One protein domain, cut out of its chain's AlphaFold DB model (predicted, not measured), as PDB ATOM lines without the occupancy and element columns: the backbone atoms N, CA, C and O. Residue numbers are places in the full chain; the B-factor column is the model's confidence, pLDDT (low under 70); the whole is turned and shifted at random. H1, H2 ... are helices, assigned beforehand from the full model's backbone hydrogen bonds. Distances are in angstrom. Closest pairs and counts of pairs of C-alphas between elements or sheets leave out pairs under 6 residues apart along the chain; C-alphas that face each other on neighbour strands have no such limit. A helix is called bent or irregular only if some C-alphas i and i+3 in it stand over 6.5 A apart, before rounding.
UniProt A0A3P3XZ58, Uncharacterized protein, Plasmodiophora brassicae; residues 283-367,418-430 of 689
ATOM      1  N   PHE A 283     -29.016  31.813   6.815       43.34
ATOM      2  CA  PHE A 283     -29.363  33.027   6.093       43.34
ATOM      3  C   PHE A 283     -28.295  34.096   6.332       43.34
ATOM      4  O   PHE A 283     -28.152  34.588   7.448       43.34
ATOM      5  N   ARG A 284     -27.581  34.489   5.277       51.59
ATOM      6  CA  ARG A 284     -26.661  35.629   5.269       51.59
ATOM      7  C   ARG A 284     -27.378  36.833   4.682       51.59
ATOM      8  O   ARG A 284     -27.527  36.896   3.464       51.59
ATOM      9  N   PRO A 285     -27.783  37.840   5.472       49.53
ATOM     10  CA  PRO A 285     -28.560  38.972   4.963       49.53
ATOM     11  C   PRO A 285     -27.899  39.713   3.790       49.53
ATOM     12  O   PRO A 285     -28.592  40.255   2.936       49.53
ATOM     13  N   SER A 286     -26.566  39.714   3.713       51.00
ATOM     14  CA  SER A 286     -25.801  40.326   2.620       51.00
ATOM     15  C   SER A 286     -25.853  39.547   1.297       51.00
ATOM     16  O   SER A 286     -25.612  40.135   0.244       51.00
ATOM     17  N   LEU A 287     -26.177  38.249   1.329       55.00
ATOM     18  CA  LEU A 287     -26.182  37.347   0.169       55.00
ATOM     19  C   LEU A 287     -27.575  36.779  -0.147       55.00
ATOM     20  O   LEU A 287     -27.890  36.560  -1.317       55.00
ATOM     21  N   ASP A 288     -28.406  36.585   0.876       56.22
ATOM     22  CA  ASP A 288     -29.688  35.874   0.823       56.22
ATOM     23  C   ASP A 288     -30.896  36.814   0.968       56.22
ATOM     24  O   ASP A 288     -32.044  36.403   0.784       56.22
ATOM     25  N   SER A 289     -30.668  38.100   1.260       69.62
ATOM     26  CA  SER A 289     -31.754  39.075   1.297       69.62
ATOM     27  C   SER A 289     -32.199  39.447  -0.109       69.62
ATOM     28  O   SER A 289     -31.465  40.072  -0.878       69.62
ATOM     29  N   ARG A 290     -33.478  39.187  -0.391       71.38
ATOM     30  CA  ARG A 290     -34.185  39.673  -1.583       71.38
ATOM     31  C   ARG A 290     -34.001  41.181  -1.817       71.38
ATOM     32  O   ARG A 290     -34.049  41.635  -2.954       71.38
ATOM     33  N   ARG A 291     -33.736  41.962  -0.758       69.62
ATOM     34  CA  ARG A 291     -33.517  43.420  -0.822       69.62
ATOM     35  C   ARG A 291     -32.242  43.825  -1.578       69.62
ATOM     36  O   ARG A 291     -32.129  44.984  -1.975       69.62
ATOM     37  N   MET A 292     -31.311  42.894  -1.800       68.00
ATOM     38  CA  MET A 292     -30.098  43.115  -2.599       68.00
ATOM     39  C   MET A 292     -30.349  43.019  -4.115       68.00
ATOM     40  O   MET A 292     -29.506  43.443  -4.900       68.00
ATOM     41  N   PHE A 293     -31.516  42.515  -4.534       73.00
ATOM     42  CA  PHE A 293     -31.875  42.279  -5.932       73.00
ATOM     43  C   PHE A 293     -32.944  43.290  -6.360       73.00
ATOM     44  O   PHE A 293     -34.141  43.067  -6.191       73.00
ATOM     45  N   LYS A 294     -32.506  44.443  -6.873       79.44
ATOM     46  CA  LYS A 294     -33.380  45.600  -7.138       79.44
ATOM     47  C   LYS A 294     -33.946  45.622  -8.557       79.44
ATOM     48  O   LYS A 294     -34.968  46.259  -8.787       79.44
ATOM     49  N   THR A 295     -33.311  44.936  -9.508       84.62
ATOM     50  CA  THR A 295     -33.777  44.886 -10.905       84.62
ATOM     51  C   THR A 295     -34.557  43.599 -11.213       84.62
ATOM     52  O   THR A 295     -34.320  42.571 -10.574       84.62
ATOM     53  N   PRO A 296     -35.444  43.582 -12.230       84.44
ATOM     54  CA  PRO A 296     -36.148  42.362 -12.642       84.44
ATOM     55  C   PRO A 296     -35.207  41.212 -13.040       84.44
ATOM     56  O   PRO A 296     -35.479  40.047 -12.759       84.44
ATOM     57  N   ALA A 297     -34.062  41.525 -13.658       77.94
ATOM     58  CA  ALA A 297     -33.037  40.534 -13.987       77.94
ATOM     59  C   ALA A 297     -32.383  39.941 -12.727       77.94
ATOM     60  O   ALA A 297     -32.217  38.728 -12.631       77.94
ATOM     61  N   GLN A 298     -32.081  40.780 -11.734       79.44
ATOM     62  CA  GLN A 298     -31.566  40.348 -10.436       79.44
ATOM     63  C   GLN A 298     -32.594  39.506  -9.665       79.44
ATOM     64  O   GLN A 298     -32.227  38.496  -9.075       79.44
ATOM     65  N   MET A 299     -33.881  39.860  -9.722       83.94
ATOM     66  CA  MET A 299     -34.946  39.079  -9.087       83.94
ATOM     67  C   MET A 299     -35.042  37.663  -9.670       83.94
ATOM     68  O   MET A 299     -35.166  36.703  -8.919       83.94
ATOM     69  N   ARG A 300     -34.894  37.512 -10.995       84.25
ATOM     70  CA  ARG A 300     -34.831  36.190 -11.643       84.25
ATOM     71  C   ARG A 300     -33.637  35.362 -11.163       84.25
ATOM     72  O   ARG A 300     -33.795  34.173 -10.907       84.25
ATOM     73  N   LEU A 301     -32.467  35.982 -10.987       82.50
ATOM     74  CA  LEU A 301     -31.290  35.306 -10.427       82.50
ATOM     75  C   LEU A 301     -31.505  34.875  -8.971       82.50
ATOM     76  O   LEU A 301     -31.055  33.795  -8.595       82.50
ATOM     77  N   TYR A 302     -32.199  35.685  -8.170       83.62
ATOM     78  CA  TYR A 302     -32.566  35.334  -6.798       83.62
ATOM     79  C   TYR A 302     -33.531  34.144  -6.750       83.62
ATOM     80  O   TYR A 302     -33.259  33.171  -6.058       83.62
ATOM     81  N   THR A 303     -34.603  34.164  -7.546       86.94
ATOM     82  CA  THR A 303     -35.546  33.037  -7.627       86.94
ATOM     83  C   THR A 303     -34.856  31.756  -8.092       86.94
ATOM     84  O   THR A 303     -35.043  30.705  -7.489       86.94
ATOM     85  N   ASN A 304     -33.997  31.847  -9.110       89.88
ATOM     86  CA  ASN A 304     -33.195  30.715  -9.568       89.88
ATOM     87  C   ASN A 304     -32.278  30.165  -8.460       89.88
ATOM     88  O   ASN A 304     -32.119  28.952  -8.326       89.88
ATOM     89  N   ARG A 305     -31.695  31.049  -7.643       86.38
ATOM     90  CA  ARG A 305     -30.865  30.669  -6.499       86.38
ATOM     91  C   ARG A 305     -31.663  29.896  -5.450       86.38
ATOM     92  O   ARG A 305     -31.179  28.865  -4.991       86.38
ATOM     93  N   GLU A 306     -32.851  30.377  -5.084       85.12
ATOM     94  CA  GLU A 306     -33.736  29.683  -4.138       85.12
ATOM     95  C   GLU A 306     -34.134  28.304  -4.666       85.12
ATOM     96  O   GLU A 306     -33.946  27.314  -3.970       85.12
ATOM     97  N   GLN A 307     -34.561  28.225  -5.930       86.12
ATOM     98  CA  GLN A 307     -34.900  26.956  -6.580       86.12
ATOM     99  C   GLN A 307     -33.723  25.974  -6.579       86.12
ATOM    100  O   GLN A 307     -33.885  24.814  -6.216       86.12
ATOM    101  N   THR A 308     -32.520  26.442  -6.927       85.44
ATOM    102  CA  THR A 308     -31.315  25.597  -6.923       85.44
ATOM    103  C   THR A 308     -30.982  25.104  -5.512       85.44
ATOM    104  O   THR A 308     -30.632  23.940  -5.328       85.44
ATOM    105  N   ARG A 309     -31.086  25.979  -4.500       86.12
ATOM    106  CA  ARG A 309     -30.874  25.607  -3.094       86.12
ATOM    107  C   ARG A 309     -31.863  24.525  -2.674       86.12
ATOM    108  O   ARG A 309     -31.451  23.556  -2.049       86.12
ATOM    109  N   ASP A 310     -33.138  24.702  -2.996       82.75
ATOM    110  CA  ASP A 310     -34.195  23.789  -2.569       82.75
ATOM    111  C   ASP A 310     -34.019  22.410  -3.217       82.75
ATOM    112  O   ASP A 310     -34.028  21.418  -2.494       82.75
ATOM    113  N   LEU A 311     -33.697  22.352  -4.517       86.12
ATOM    114  CA  LEU A 311     -33.336  21.105  -5.208       86.12
ATOM    115  C   LEU A 311     -32.119  20.415  -4.572       86.12
ATOM    116  O   LEU A 311     -32.128  19.210  -4.332       86.12
ATOM    117  N   PHE A 312     -31.068  21.178  -4.252       87.00
ATOM    118  CA  PHE A 312     -29.882  20.641  -3.583       87.00
ATOM    119  C   PHE A 312     -30.214  20.070  -2.194       87.00
ATOM    120  O   PHE A 312     -29.757  18.982  -1.841       87.00
ATOM    121  N   MET A 313     -31.008  20.789  -1.395       83.81
ATOM    122  CA  MET A 313     -31.383  20.360  -0.045       83.81
ATOM    123  C   MET A 313     -32.358  19.177  -0.065       83.81
ATOM    124  O   MET A 313     -32.263  18.295   0.790       83.81
ATOM    125  N   GLU A 314     -33.265  19.120  -1.038       82.88
ATOM    126  CA  GLU A 314     -34.148  17.977  -1.273       82.88
ATOM    127  C   GLU A 314     -33.342  16.723  -1.624       82.88
ATOM    128  O   GLU A 314     -33.536  15.678  -0.999       82.88
ATOM    129  N   ALA A 315     -32.366  16.835  -2.530       83.06
ATOM    130  CA  ALA A 315     -31.469  15.732  -2.867       83.06
ATOM    131  C   ALA A 315     -30.648  15.269  -1.652       83.06
ATOM    132  O   ALA A 315     -30.524  14.070  -1.401       83.06
ATOM    133  N   LEU A 316     -30.130  16.212  -0.857       80.88
ATOM    134  CA  LEU A 316     -29.358  15.918   0.352       80.88
ATOM    135  C   LEU A 316     -30.198  15.211   1.426       80.88
ATOM    136  O   LEU A 316     -29.723  14.278   2.067       80.88
ATOM    137  N   THR A 317     -31.444  15.643   1.634       76.50
ATOM    138  CA  THR A 317     -32.345  15.056   2.645       76.50
ATOM    139  C   THR A 317     -32.948  13.724   2.207       76.50
ATOM    140  O   THR A 317     -33.184  12.854   3.046       76.50
ATOM    141  N   SER A 318     -33.164  13.544   0.904       73.75
ATOM    142  CA  SER A 318     -33.696  12.307   0.322       73.75
ATOM    143  C   SER A 318     -32.637  11.212   0.178       73.75
ATOM    144  O   SER A 318     -32.977  10.042  -0.011       73.75
ATOM    145  N   TYR A 319     -31.355  11.558   0.311       71.12
ATOM    146  CA  TYR A 319     -30.246  10.623   0.196       71.12
ATOM    147  C   TYR A 319     -30.296   9.530   1.279       71.12
ATOM    148  O   TYR A 319     -29.927   9.737   2.435       71.12
ATOM    149  N   ARG A 320     -30.701   8.314   0.891       61.06
ATOM    150  CA  ARG A 320     -30.659   7.101   1.738       61.06
ATOM    151  C   ARG A 320     -29.544   6.133   1.331       61.06
ATOM    152  O   ARG A 320     -29.714   4.921   1.400       61.06
ATOM    153  N   GLY A 321     -28.410   6.656   0.864       58.75
ATOM    154  CA  GLY A 321     -27.335   5.834   0.289       58.75
ATOM    155  C   GLY A 321     -27.481   5.572  -1.215       58.75
ATOM    156  O   GLY A 321     -26.610   4.942  -1.812       58.75
ATOM    157  N   SER A 322     -28.519   6.124  -1.846       55.62
ATOM    158  CA  SER A 322     -28.655   6.297  -3.294       55.62
ATOM    159  C   SER A 322     -29.042   7.751  -3.540       55.62
ATOM    160  O   SER A 322     -29.976   8.242  -2.905       55.62
ATOM    161  N   LEU A 323     -28.315   8.446  -4.416       56.31
ATOM    162  CA  LEU A 323     -28.954   9.512  -5.190       56.31
ATOM    163  C   LEU A 323     -29.913   8.790  -6.152       56.31
ATOM    164  O   LEU A 323     -29.709   7.599  -6.410       56.31
ATOM    165  N   GLY A 324     -30.977   9.435  -6.618       54.81
ATOM    166  CA  GLY A 324     -31.762   8.867  -7.715       54.81
ATOM    167  C   GLY A 324     -30.909   8.685  -8.978       54.81
ATOM    168  O   GLY A 324     -29.676   8.713  -8.930       54.81
ATOM    169  N   ASP A 325     -31.555   8.467 -10.118       58.50
ATOM    170  CA  ASP A 325     -30.855   8.331 -11.400       58.50
ATOM    171  C   ASP A 325     -29.909   9.535 -11.645       58.50
ATOM    172  O   ASP A 325     -30.120  10.631 -11.115       58.50
ATOM    173  N   ARG A 326     -28.837   9.357 -12.434       61.03
ATOM    174  CA  ARG A 326     -27.832  10.406 -12.740       61.03
ATOM    175  C   ARG A 326     -28.476  11.712 -13.233       61.03
ATOM    176  O   ARG A 326     -27.878  12.784 -13.107       61.03
ATOM    177  N   SER A 327     -29.691  11.628 -13.776       61.31
ATOM    178  CA  SER A 327     -30.551  12.756 -14.142       61.31
ATOM    179  C   SER A 327     -30.780  13.752 -13.006       61.31
ATOM    180  O   SER A 327     -30.750  14.953 -13.255       61.31
ATOM    181  N   ASP A 328     -30.954  13.289 -11.769       71.06
ATOM    182  CA  ASP A 328     -31.377  14.133 -10.643       71.06
ATOM    183  C   ASP A 328     -30.243  15.063 -10.192       71.06
ATOM    184  O   ASP A 328     -30.452  16.228  -9.854       71.06
ATOM    185  N   VAL A 329     -29.001  14.569 -10.259       74.75
ATOM    186  CA  VAL A 329     -27.787  15.351  -9.988       74.75
ATOM    187  C   VAL A 329     -27.582  16.418 -11.060       74.75
ATOM    188  O   VAL A 329     -27.309  17.579 -10.743       74.75
ATOM    189  N   ARG A 330     -27.729  16.031 -12.332       78.50
ATOM    190  CA  ARG A 330     -27.589  16.957 -13.462       78.50
ATOM    191  C   ARG A 330     -28.668  18.029 -13.436       78.50
ATOM    192  O   ARG A 330     -28.344  19.193 -13.623       78.50
ATOM    193  N   GLN A 331     -29.891  17.681 -13.043       84.12
ATOM    194  CA  GLN A 331     -30.996  18.625 -12.910       84.12
ATOM    195  C   GLN A 331     -30.686  19.779 -11.941       84.12
ATOM    196  O   GLN A 331     -31.089  20.912 -12.200       84.12
ATOM    197  N   ILE A 332     -29.946  19.540 -10.849       86.69
ATOM    198  CA  ILE A 332     -29.523  20.613  -9.927       86.69
ATOM    199  C   ILE A 332     -28.617  21.621 -10.646       86.69
ATOM    200  O   ILE A 332     -28.765  22.830 -10.459       86.69
ATOM    201  N   ILE A 333     -27.677  21.132 -11.458       87.50
ATOM    202  CA  ILE A 333     -26.712  21.966 -12.180       87.50
ATOM    203  C   ILE A 333     -27.362  22.651 -13.382       87.50
ATOM    204  O   ILE A 333     -27.181  23.854 -13.544       87.50
ATOM    205  N   ASP A 334     -28.165  21.927 -14.157       87.12
ATOM    206  CA  ASP A 334     -28.875  22.431 -15.337       87.12
ATOM    207  C   ASP A 334     -29.874  23.534 -14.962       87.12
ATOM    208  O   ASP A 334     -30.024  24.527 -15.677       87.12
ATOM    209  N   ASN A 335     -30.511  23.410 -13.793       87.69
ATOM    210  CA  ASN A 335     -31.383  24.449 -13.257       87.69
ATOM    211  C   ASN A 335     -30.616  25.614 -12.625       87.69
ATOM    212  O   ASN A 335     -31.236  26.629 -12.312       87.69
ATOM    213  N   CYS A 336     -29.301  25.526 -12.417       87.38
ATOM    214  CA  CYS A 336     -28.531  26.597 -11.801       87.38
ATOM    215  C   CYS A 336     -28.011  27.576 -12.860       87.38
ATOM    216  O   CYS A 336     -27.210  27.235 -13.727       87.38
ATOM    217  N   ALA A 337     -28.412  28.846 -12.771       86.06
ATOM    218  CA  ALA A 337     -27.896  29.863 -13.676       86.06
ATOM    219  C   ALA A 337     -26.376  30.053 -13.473       86.06
ATOM    220  O   ALA A 337     -25.924  30.109 -12.324       86.06
ATOM    221  N   PRO A 338     -25.575  30.287 -14.533       85.31
ATOM    222  CA  PRO A 338     -24.120  30.421 -14.412       85.31
ATOM    223  C   PRO A 338     -23.617  31.434 -13.359       85.31
ATOM    224  O   PRO A 338     -22.616  31.148 -12.696       85.31
ATOM    225  N   PRO A 339     -24.275  32.595 -13.134       80.56
ATOM    226  CA  PRO A 339     -23.896  33.515 -12.054       80.56
ATOM    227  C   PRO A 339     -24.084  32.943 -10.638       80.56
ATOM    228  O   PRO A 339     -23.442  33.405  -9.696       80.56
ATOM    229  N   ASN A 340     -24.954  31.945 -10.470       84.19
ATOM    230  CA  ASN A 340     -25.254  31.305  -9.191       84.19
ATOM    231  C   ASN A 340     -24.345  30.109  -8.874       84.19
ATOM    232  O   ASN A 340     -24.346  29.662  -7.728       84.19
ATOM    233  N   TYR A 341     -23.491  29.650  -9.798       83.75
ATOM    234  CA  TYR A 341     -22.546  28.560  -9.515       83.75
ATOM    235  C   TYR A 341     -21.630  28.854  -8.324       83.75
ATOM    236  O   TYR A 341     -21.324  27.959  -7.541       83.75
ATOM    237  N   HIS A 342     -21.226  30.112  -8.137       81.81
ATOM    238  CA  HIS A 342     -20.394  30.496  -6.996       81.81
ATOM    239  C   HIS A 342     -21.148  30.381  -5.661       81.81
ATOM    240  O   HIS A 342     -20.551  30.029  -4.645       81.81
ATOM    241  N   PHE A 343     -22.454  30.666  -5.662       85.00
ATOM    242  CA  PHE A 343     -23.321  30.452  -4.505       85.00
ATOM    243  C   PHE A 343     -23.496  28.956  -4.233       85.00
ATOM    244  O   PHE A 343     -23.276  28.524  -3.105       85.00
ATOM    245  N   LEU A 344     -23.822  28.169  -5.263       86.69
ATOM    246  CA  LEU A 344     -24.036  26.729  -5.128       86.69
ATOM    247  C   LEU A 344     -22.773  26.021  -4.622       86.69
ATOM    248  O   LEU A 344     -22.855  25.183  -3.732       86.69
ATOM    249  N   ALA A 345     -21.594  26.401  -5.122       87.00
ATOM    250  CA  ALA A 345     -20.320  25.859  -4.657       87.00
ATOM    251  C   ALA A 345     -20.030  26.219  -3.187       87.00
ATOM    252  O   ALA A 345     -19.542  25.383  -2.428       87.00
ATOM    253  N   GLY A 346     -20.373  27.438  -2.758       82.88
ATOM    254  CA  GLY A 346     -20.280  27.832  -1.350       82.88
ATOM    255  C   GLY A 346     -21.249  27.050  -0.456       82.88
ATOM    256  O   GLY A 346     -20.853  26.564   0.604       82.88
ATOM    257  N   LEU A 347     -22.498  26.876  -0.902       84.50
ATOM    258  CA  LEU A 347     -23.507  26.059  -0.221       84.50
ATOM    259  C   LEU A 347     -23.037  24.606  -0.087       84.50
ATOM    260  O   LEU A 347     -23.103  24.053   1.009       84.50
ATOM    261  N   PHE A 348     -22.499  24.030  -1.165       90.44
ATOM    262  CA  PHE A 348     -21.920  22.689  -1.185       90.44
ATOM    263  C   PHE A 348     -20.863  22.522  -0.090       90.44
ATOM    264  O   PHE A 348     -20.966  21.606   0.718       90.44
ATOM    265  N   VAL A 349     -19.869  23.417  -0.018       87.88
ATOM    266  CA  VAL A 349     -18.766  23.302   0.956       87.88
ATOM    267  C   VAL A 349     -19.261  23.480   2.393       87.88
ATOM    268  O   VAL A 349     -18.824  22.758   3.292       87.88
ATOM    269  N   ASN A 350     -20.197  24.402   2.622       82.12
ATOM    270  CA  ASN A 350     -20.777  24.608   3.948       82.12
ATOM    271  C   ASN A 350     -21.584  23.385   4.406       82.12
ATOM    272  O   ASN A 350     -21.417  22.929   5.538       82.12
ATOM    273  N   GLN A 351     -22.409  22.819   3.520       83.88
ATOM    274  CA  GLN A 351     -23.193  21.622   3.821       83.88
ATOM    275  C   GLN A 351     -22.312  20.378   3.953       83.88
ATOM    276  O   GLN A 351     -22.556  19.572   4.843       83.88
ATOM    277  N   LEU A 352     -21.235  20.257   3.172       85.94
ATOM    278  CA  LEU A 352     -20.251  19.184   3.321       85.94
ATOM    279  C   LEU A 352     -19.707  19.150   4.752       85.94
ATOM    280  O   LEU A 352     -19.755  18.116   5.414       85.94
ATOM    281  N   ILE A 353     -19.245  20.300   5.250       79.12
ATOM    282  CA  ILE A 353     -18.748  20.428   6.622       79.12
ATOM    283  C   ILE A 353     -19.845  20.079   7.631       79.12
ATOM    284  O   ILE A 353     -19.593  19.335   8.576       79.12
ATOM    285  N   GLN A 354     -21.048  20.622   7.449       75.69
ATOM    286  CA  GLN A 354     -22.136  20.480   8.413       75.69
ATOM    287  C   GLN A 354     -22.626  19.032   8.527       75.69
ATOM    288  O   GLN A 354     -22.788  18.523   9.635       75.69
ATOM    289  N   GLN A 355     -22.848  18.358   7.401       75.56
ATOM    290  CA  GLN A 355     -23.377  16.995   7.383       75.56
ATOM    291  C   GLN A 355     -22.316  15.978   7.811       75.56
ATOM    292  O   GLN A 355     -22.588  15.141   8.664       75.56
ATOM    293  N   CYS A 356     -21.075  16.112   7.332       73.19
ATOM    294  CA  CYS A 356     -19.982  15.220   7.740       73.19
ATOM    295  C   CYS A 356     -19.565  15.421   9.204       73.19
ATOM    296  O   CYS A 356     -18.954  14.537   9.804       73.19
ATOM    297  N   TRP A 357     -19.886  16.579   9.789       67.31
ATOM    298  CA  TRP A 357     -19.815  16.783  11.231       67.31
ATOM    299  C   TRP A 357     -20.927  16.012  11.946       67.31
ATOM    300  O   TRP A 357     -20.634  15.228  12.837       67.31
ATOM    301  N   ASN A 358     -22.187  16.170  11.535       62.78
ATOM    302  CA  ASN A 358     -23.332  15.526  12.194       62.78
ATOM    303  C   ASN A 358     -23.335  13.987  12.102       62.78
ATOM    304  O   ASN A 358     -23.893  13.339  12.983       62.78
ATOM    305  N   ASP A 359     -22.714  13.411  11.072       59.91
ATOM    306  CA  ASP A 359     -22.683  11.962  10.833       59.91
ATOM    307  C   ASP A 359     -21.720  11.178  11.741       59.91
ATOM    308  O   ASP A 359     -21.709   9.944  11.728       59.91
ATOM    309  N   ARG A 360     -20.902  11.856  12.554       56.94
ATOM    310  CA  ARG A 360     -19.921  11.186  13.418       56.94
ATOM    311  C   ARG A 360     -20.570  10.709  14.714       56.94
ATOM    312  O   ARG A 360     -20.873  11.498  15.606       56.94
ATOM    313  N   SER A 361     -20.712   9.390  14.837       44.56
ATOM    314  CA  SER A 361     -21.427   8.675  15.910       44.56
ATOM    315  C   SER A 361     -20.919   8.902  17.341       44.56
ATOM    316  O   SER A 361     -21.587   8.522  18.298       44.56
ATOM    317  N   TRP A 362     -19.726   9.470  17.499       43.69
ATOM    318  CA  TRP A 362     -19.056   9.694  18.781       43.69
ATOM    319  C   TRP A 362     -19.129  11.143  19.266       43.69
ATOM    320  O   TRP A 362     -18.698  11.433  20.384       43.69
ATOM    321  N   LEU A 363     -19.652  12.065  18.451       46.03
ATOM    322  CA  LEU A 363     -19.937  13.414  18.923       46.03
ATOM    323  C   LEU A 363     -21.058  13.361  19.971       46.03
ATOM    324  O   LEU A 363     -21.943  12.507  19.869       46.03
ATOM    325  N   PRO A 364     -21.054  14.260  20.974       36.91
ATOM    326  CA  PRO A 364     -22.141  14.354  21.938       36.91
ATOM    327  C   PRO A 364     -23.482  14.436  21.201       36.91
ATOM    328  O   PRO A 364     -23.763  15.402  20.491       36.91
ATOM    329  N   ASN A 365     -24.286  13.378  21.324       35.00
ATOM    330  CA  ASN A 365     -25.566  13.248  20.642       35.00
ATOM    331  C   ASN A 365     -26.430  14.496  20.886       35.00
ATOM    332  O   ASN A 365     -26.767  14.809  22.030       35.00
ATOM    333  N   LYS A 366     -26.899  15.138  19.806       42.34
ATOM    334  CA  LYS A 366     -27.915  16.213  19.841       42.34
ATOM    335  C   LYS A 366     -29.184  15.843  20.620       42.34
ATOM    336  O   LYS A 366     -29.928  16.736  21.012       42.34
ATOM    337  N   ALA A 367     -29.417  14.558  20.898       37.22
ATOM    338  CA  ALA A 367     -30.495  14.110  21.774       37.22
ATOM    339  C   ALA A 367     -30.428  14.719  23.191       37.22
ATOM    340  O   ALA A 367     -31.468  14.845  23.827       37.22
ATOM    341  N   GLU A 418     -20.503  11.905   3.337       83.50
ATOM    342  CA  GLU A 418     -19.472  12.223   2.340       83.50
ATOM    343  C   GLU A 418     -19.793  11.589   0.979       83.50
ATOM    344  O   GLU A 418     -19.518  12.182  -0.063       83.50
ATOM    345  N   LYS A 419     -20.432  10.411   0.973       83.06
ATOM    346  CA  LYS A 419     -20.819   9.721  -0.262       83.06
ATOM    347  C   LYS A 419     -21.781  10.540  -1.121       83.06
ATOM    348  O   LYS A 419     -21.646  10.520  -2.340       83.06
ATOM    349  N   PHE A 420     -22.709  11.284  -0.512       85.94
ATOM    350  CA  PHE A 420     -23.606  12.178  -1.252       85.94
ATOM    351  C   PHE A 420     -22.806  13.241  -2.007       85.94
ATOM    352  O   PHE A 420     -22.961  13.395  -3.213       85.94
ATOM    353  N   PHE A 421     -21.907  13.938  -1.309       89.75
ATOM    354  CA  PHE A 421     -21.114  15.022  -1.890       89.75
ATOM    355  C   PHE A 421     -20.132  14.516  -2.949       89.75
ATOM    356  O   PHE A 421     -19.921  15.184  -3.959       89.75
ATOM    357  N   PHE A 422     -19.546  13.334  -2.732       88.50
ATOM    358  CA  PHE A 422     -18.696  12.671  -3.717       88.50
ATOM    359  C   PHE A 422     -19.471  12.372  -5.002       88.50
ATOM    360  O   PHE A 422     -19.052  12.793  -6.080       88.50
ATOM    361  N   ARG A 423     -20.623  11.703  -4.886       85.50
ATOM    362  CA  ARG A 423     -21.458  11.355  -6.039       85.50
ATOM    363  C   ARG A 423     -22.011  12.588  -6.741       85.50
ATOM    364  O   ARG A 423     -21.958  12.641  -7.957       85.50
ATOM    365  N   LEU A 424     -22.443  13.615  -6.006       87.62
ATOM    366  CA  LEU A 424     -22.894  14.878  -6.596       87.62
ATOM    367  C   LEU A 424     -21.797  15.511  -7.467       87.62
ATOM    368  O   LEU A 424     -22.083  15.939  -8.578       87.62
ATOM    369  N   LEU A 425     -20.540  15.540  -7.007       89.19
ATOM    370  CA  LEU A 425     -19.436  16.053  -7.827       89.19
ATOM    371  C   LEU A 425     -19.156  15.161  -9.038       89.19
ATOM    372  O   LEU A 425     -19.038  15.683 -10.144       89.19
ATOM    373  N   ARG A 426     -19.080  13.842  -8.838       85.44
ATOM    374  CA  ARG A 426     -18.811  12.866  -9.903       85.44
ATOM    375  C   ARG A 426     -19.892  12.894 -10.986       85.44
ATOM    376  O   ARG A 426     -19.585  13.060 -12.157       85.44
ATOM    377  N   ASP A 427     -21.150  12.763 -10.584       84.56
ATOM    378  CA  ASP A 427     -22.285  12.584 -11.490       84.56
ATOM    379  C   ASP A 427     -22.708  13.915 -12.147       84.56
ATOM    380  O   ASP A 427     -23.324  13.906 -13.215       84.56
ATOM    381  N   SER A 428     -22.334  15.063 -11.556       83.56
ATOM    382  CA  SER A 428     -22.537  16.378 -12.181       83.56
ATOM    383  C   SER A 428     -21.695  16.591 -13.435       83.56
ATOM    384  O   SER A 428     -22.138  17.304 -14.331       83.56
ATOM    385  N   ASP A 429     -20.481  16.025 -13.469       80.88
ATOM    386  CA  ASP A 429     -19.475  16.177 -14.533       80.88
ATOM    387  C   ASP A 429     -19.293  17.623 -15.059       80.88
ATOM    388  O   ASP A 429     -18.977  17.879 -16.220       80.88
ATOM    389  N   HIS A 430     -19.525  18.628 -14.203       85.19
ATOM    390  CA  HIS A 430     -19.566  20.025 -14.634       85.19
ATOM    391  C   HIS A 430     -18.281  20.770 -14.253       85.19
ATOM    392  O   HIS A 430     -18.130  21.287 -13.141       85.19
TER     393      HIS A 430
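What this domain is: This is residues 283 to 367 and 418 to 430 of the 689 residues of an uncharacterized protein of Plasmodiophora brassicae (UniProt A0A3P3XZ58). Two long helices, H2 and H4, run the same way side by side at a shallow tilt, and two shorter helices, H3 and H5, sit together on one side of this pair: H3 folds back on the later part of H2, and H5 packs on H3 and on the later part of H4. The small helix H1 touches no helix, though it is only just apart from H2, and residues 360 to 365, after H4, stick out free. The printed part has 98 residues with five named helices, in the order H1, H2, H3, H4, H5, and no named strand; the class is all helix. It is only just compact, close to loose, with a radius of gyration of the C-alphas of 15.0 A, and only just flat, with spans of 48 by 32 by 18 A.

Where its parts are: H1 is residues 285 to 288, beginning at C-alpha 285 at (-28.560, 38.972, 4.963). H2, the longest helix, is residues 296 to 318 and 32.8 A long, from C-alpha 296 at (-36.148, 42.362, -12.642). H3 is residues 326 to 334, 12.3 A long. H4 is residues 338 to 358, 30.5 A long; it is irregular, but only just, with C-alphas 339 and 342 6.9 A apart. H5 is residues 418 to 428, 15.4 A long, ending at C-alpha 428 at (-22.537, 16.378, -12.181).

How they stand to each other: H1 and H2 are only just apart, their closest C-alphas 8.2 A from each other. H2 and H3 form a helical hairpin: they run opposite ways at a shallow tilt of 24 degrees and touch, on H2 with residues 308 to 315 alone, the closest C-alphas being those of Leu 311 and Ile 332 at 6.1 A. H2 with residues 301 to 309 alone touches H4 with residues 339 to 347 alone, at a shallow tilt of 30 degrees, the same way; the closest C-alphas are those of Arg 305 and Asn 340, 6.3 A apart. H3 touches H5 about perpendicular, at 74 degrees, the closest C-alphas being those of Arg 330 and Ser 428 at 5.2 A. H4, with residues 348 to 356 alone, touches H5 at a shallow tilt of 22 degrees, opposite ways, the closest C-alphas being those of Cys 356 and Glu 418 at 6.2 A. The helix packing is mostly aligned, 3 of 4 touching pairs being at a shallow tilt. In H2 and H5 every O i to N i+4 pair is within hydrogen-bond range, in H3 4 of 5 and in H4 15 of 17; H1 is too short for such a pair.

The domain as a whole: The two C-alphas farthest apart, those of Pro 296 and Trp 362, are 48.4 A from each other. Residues 368 to 417 are not printed, and C-alphas 367 and 418 are 22.4 A apart across this cut. Of the links printed whole, H3 to H4 is tight, and H1 to H2 and H2 to H3 are short. The mean pLDDT of the printed part is 74.8; it is under 70 in residues 283 to 289, 291 to 292, 320 to 327 and 357 to 367.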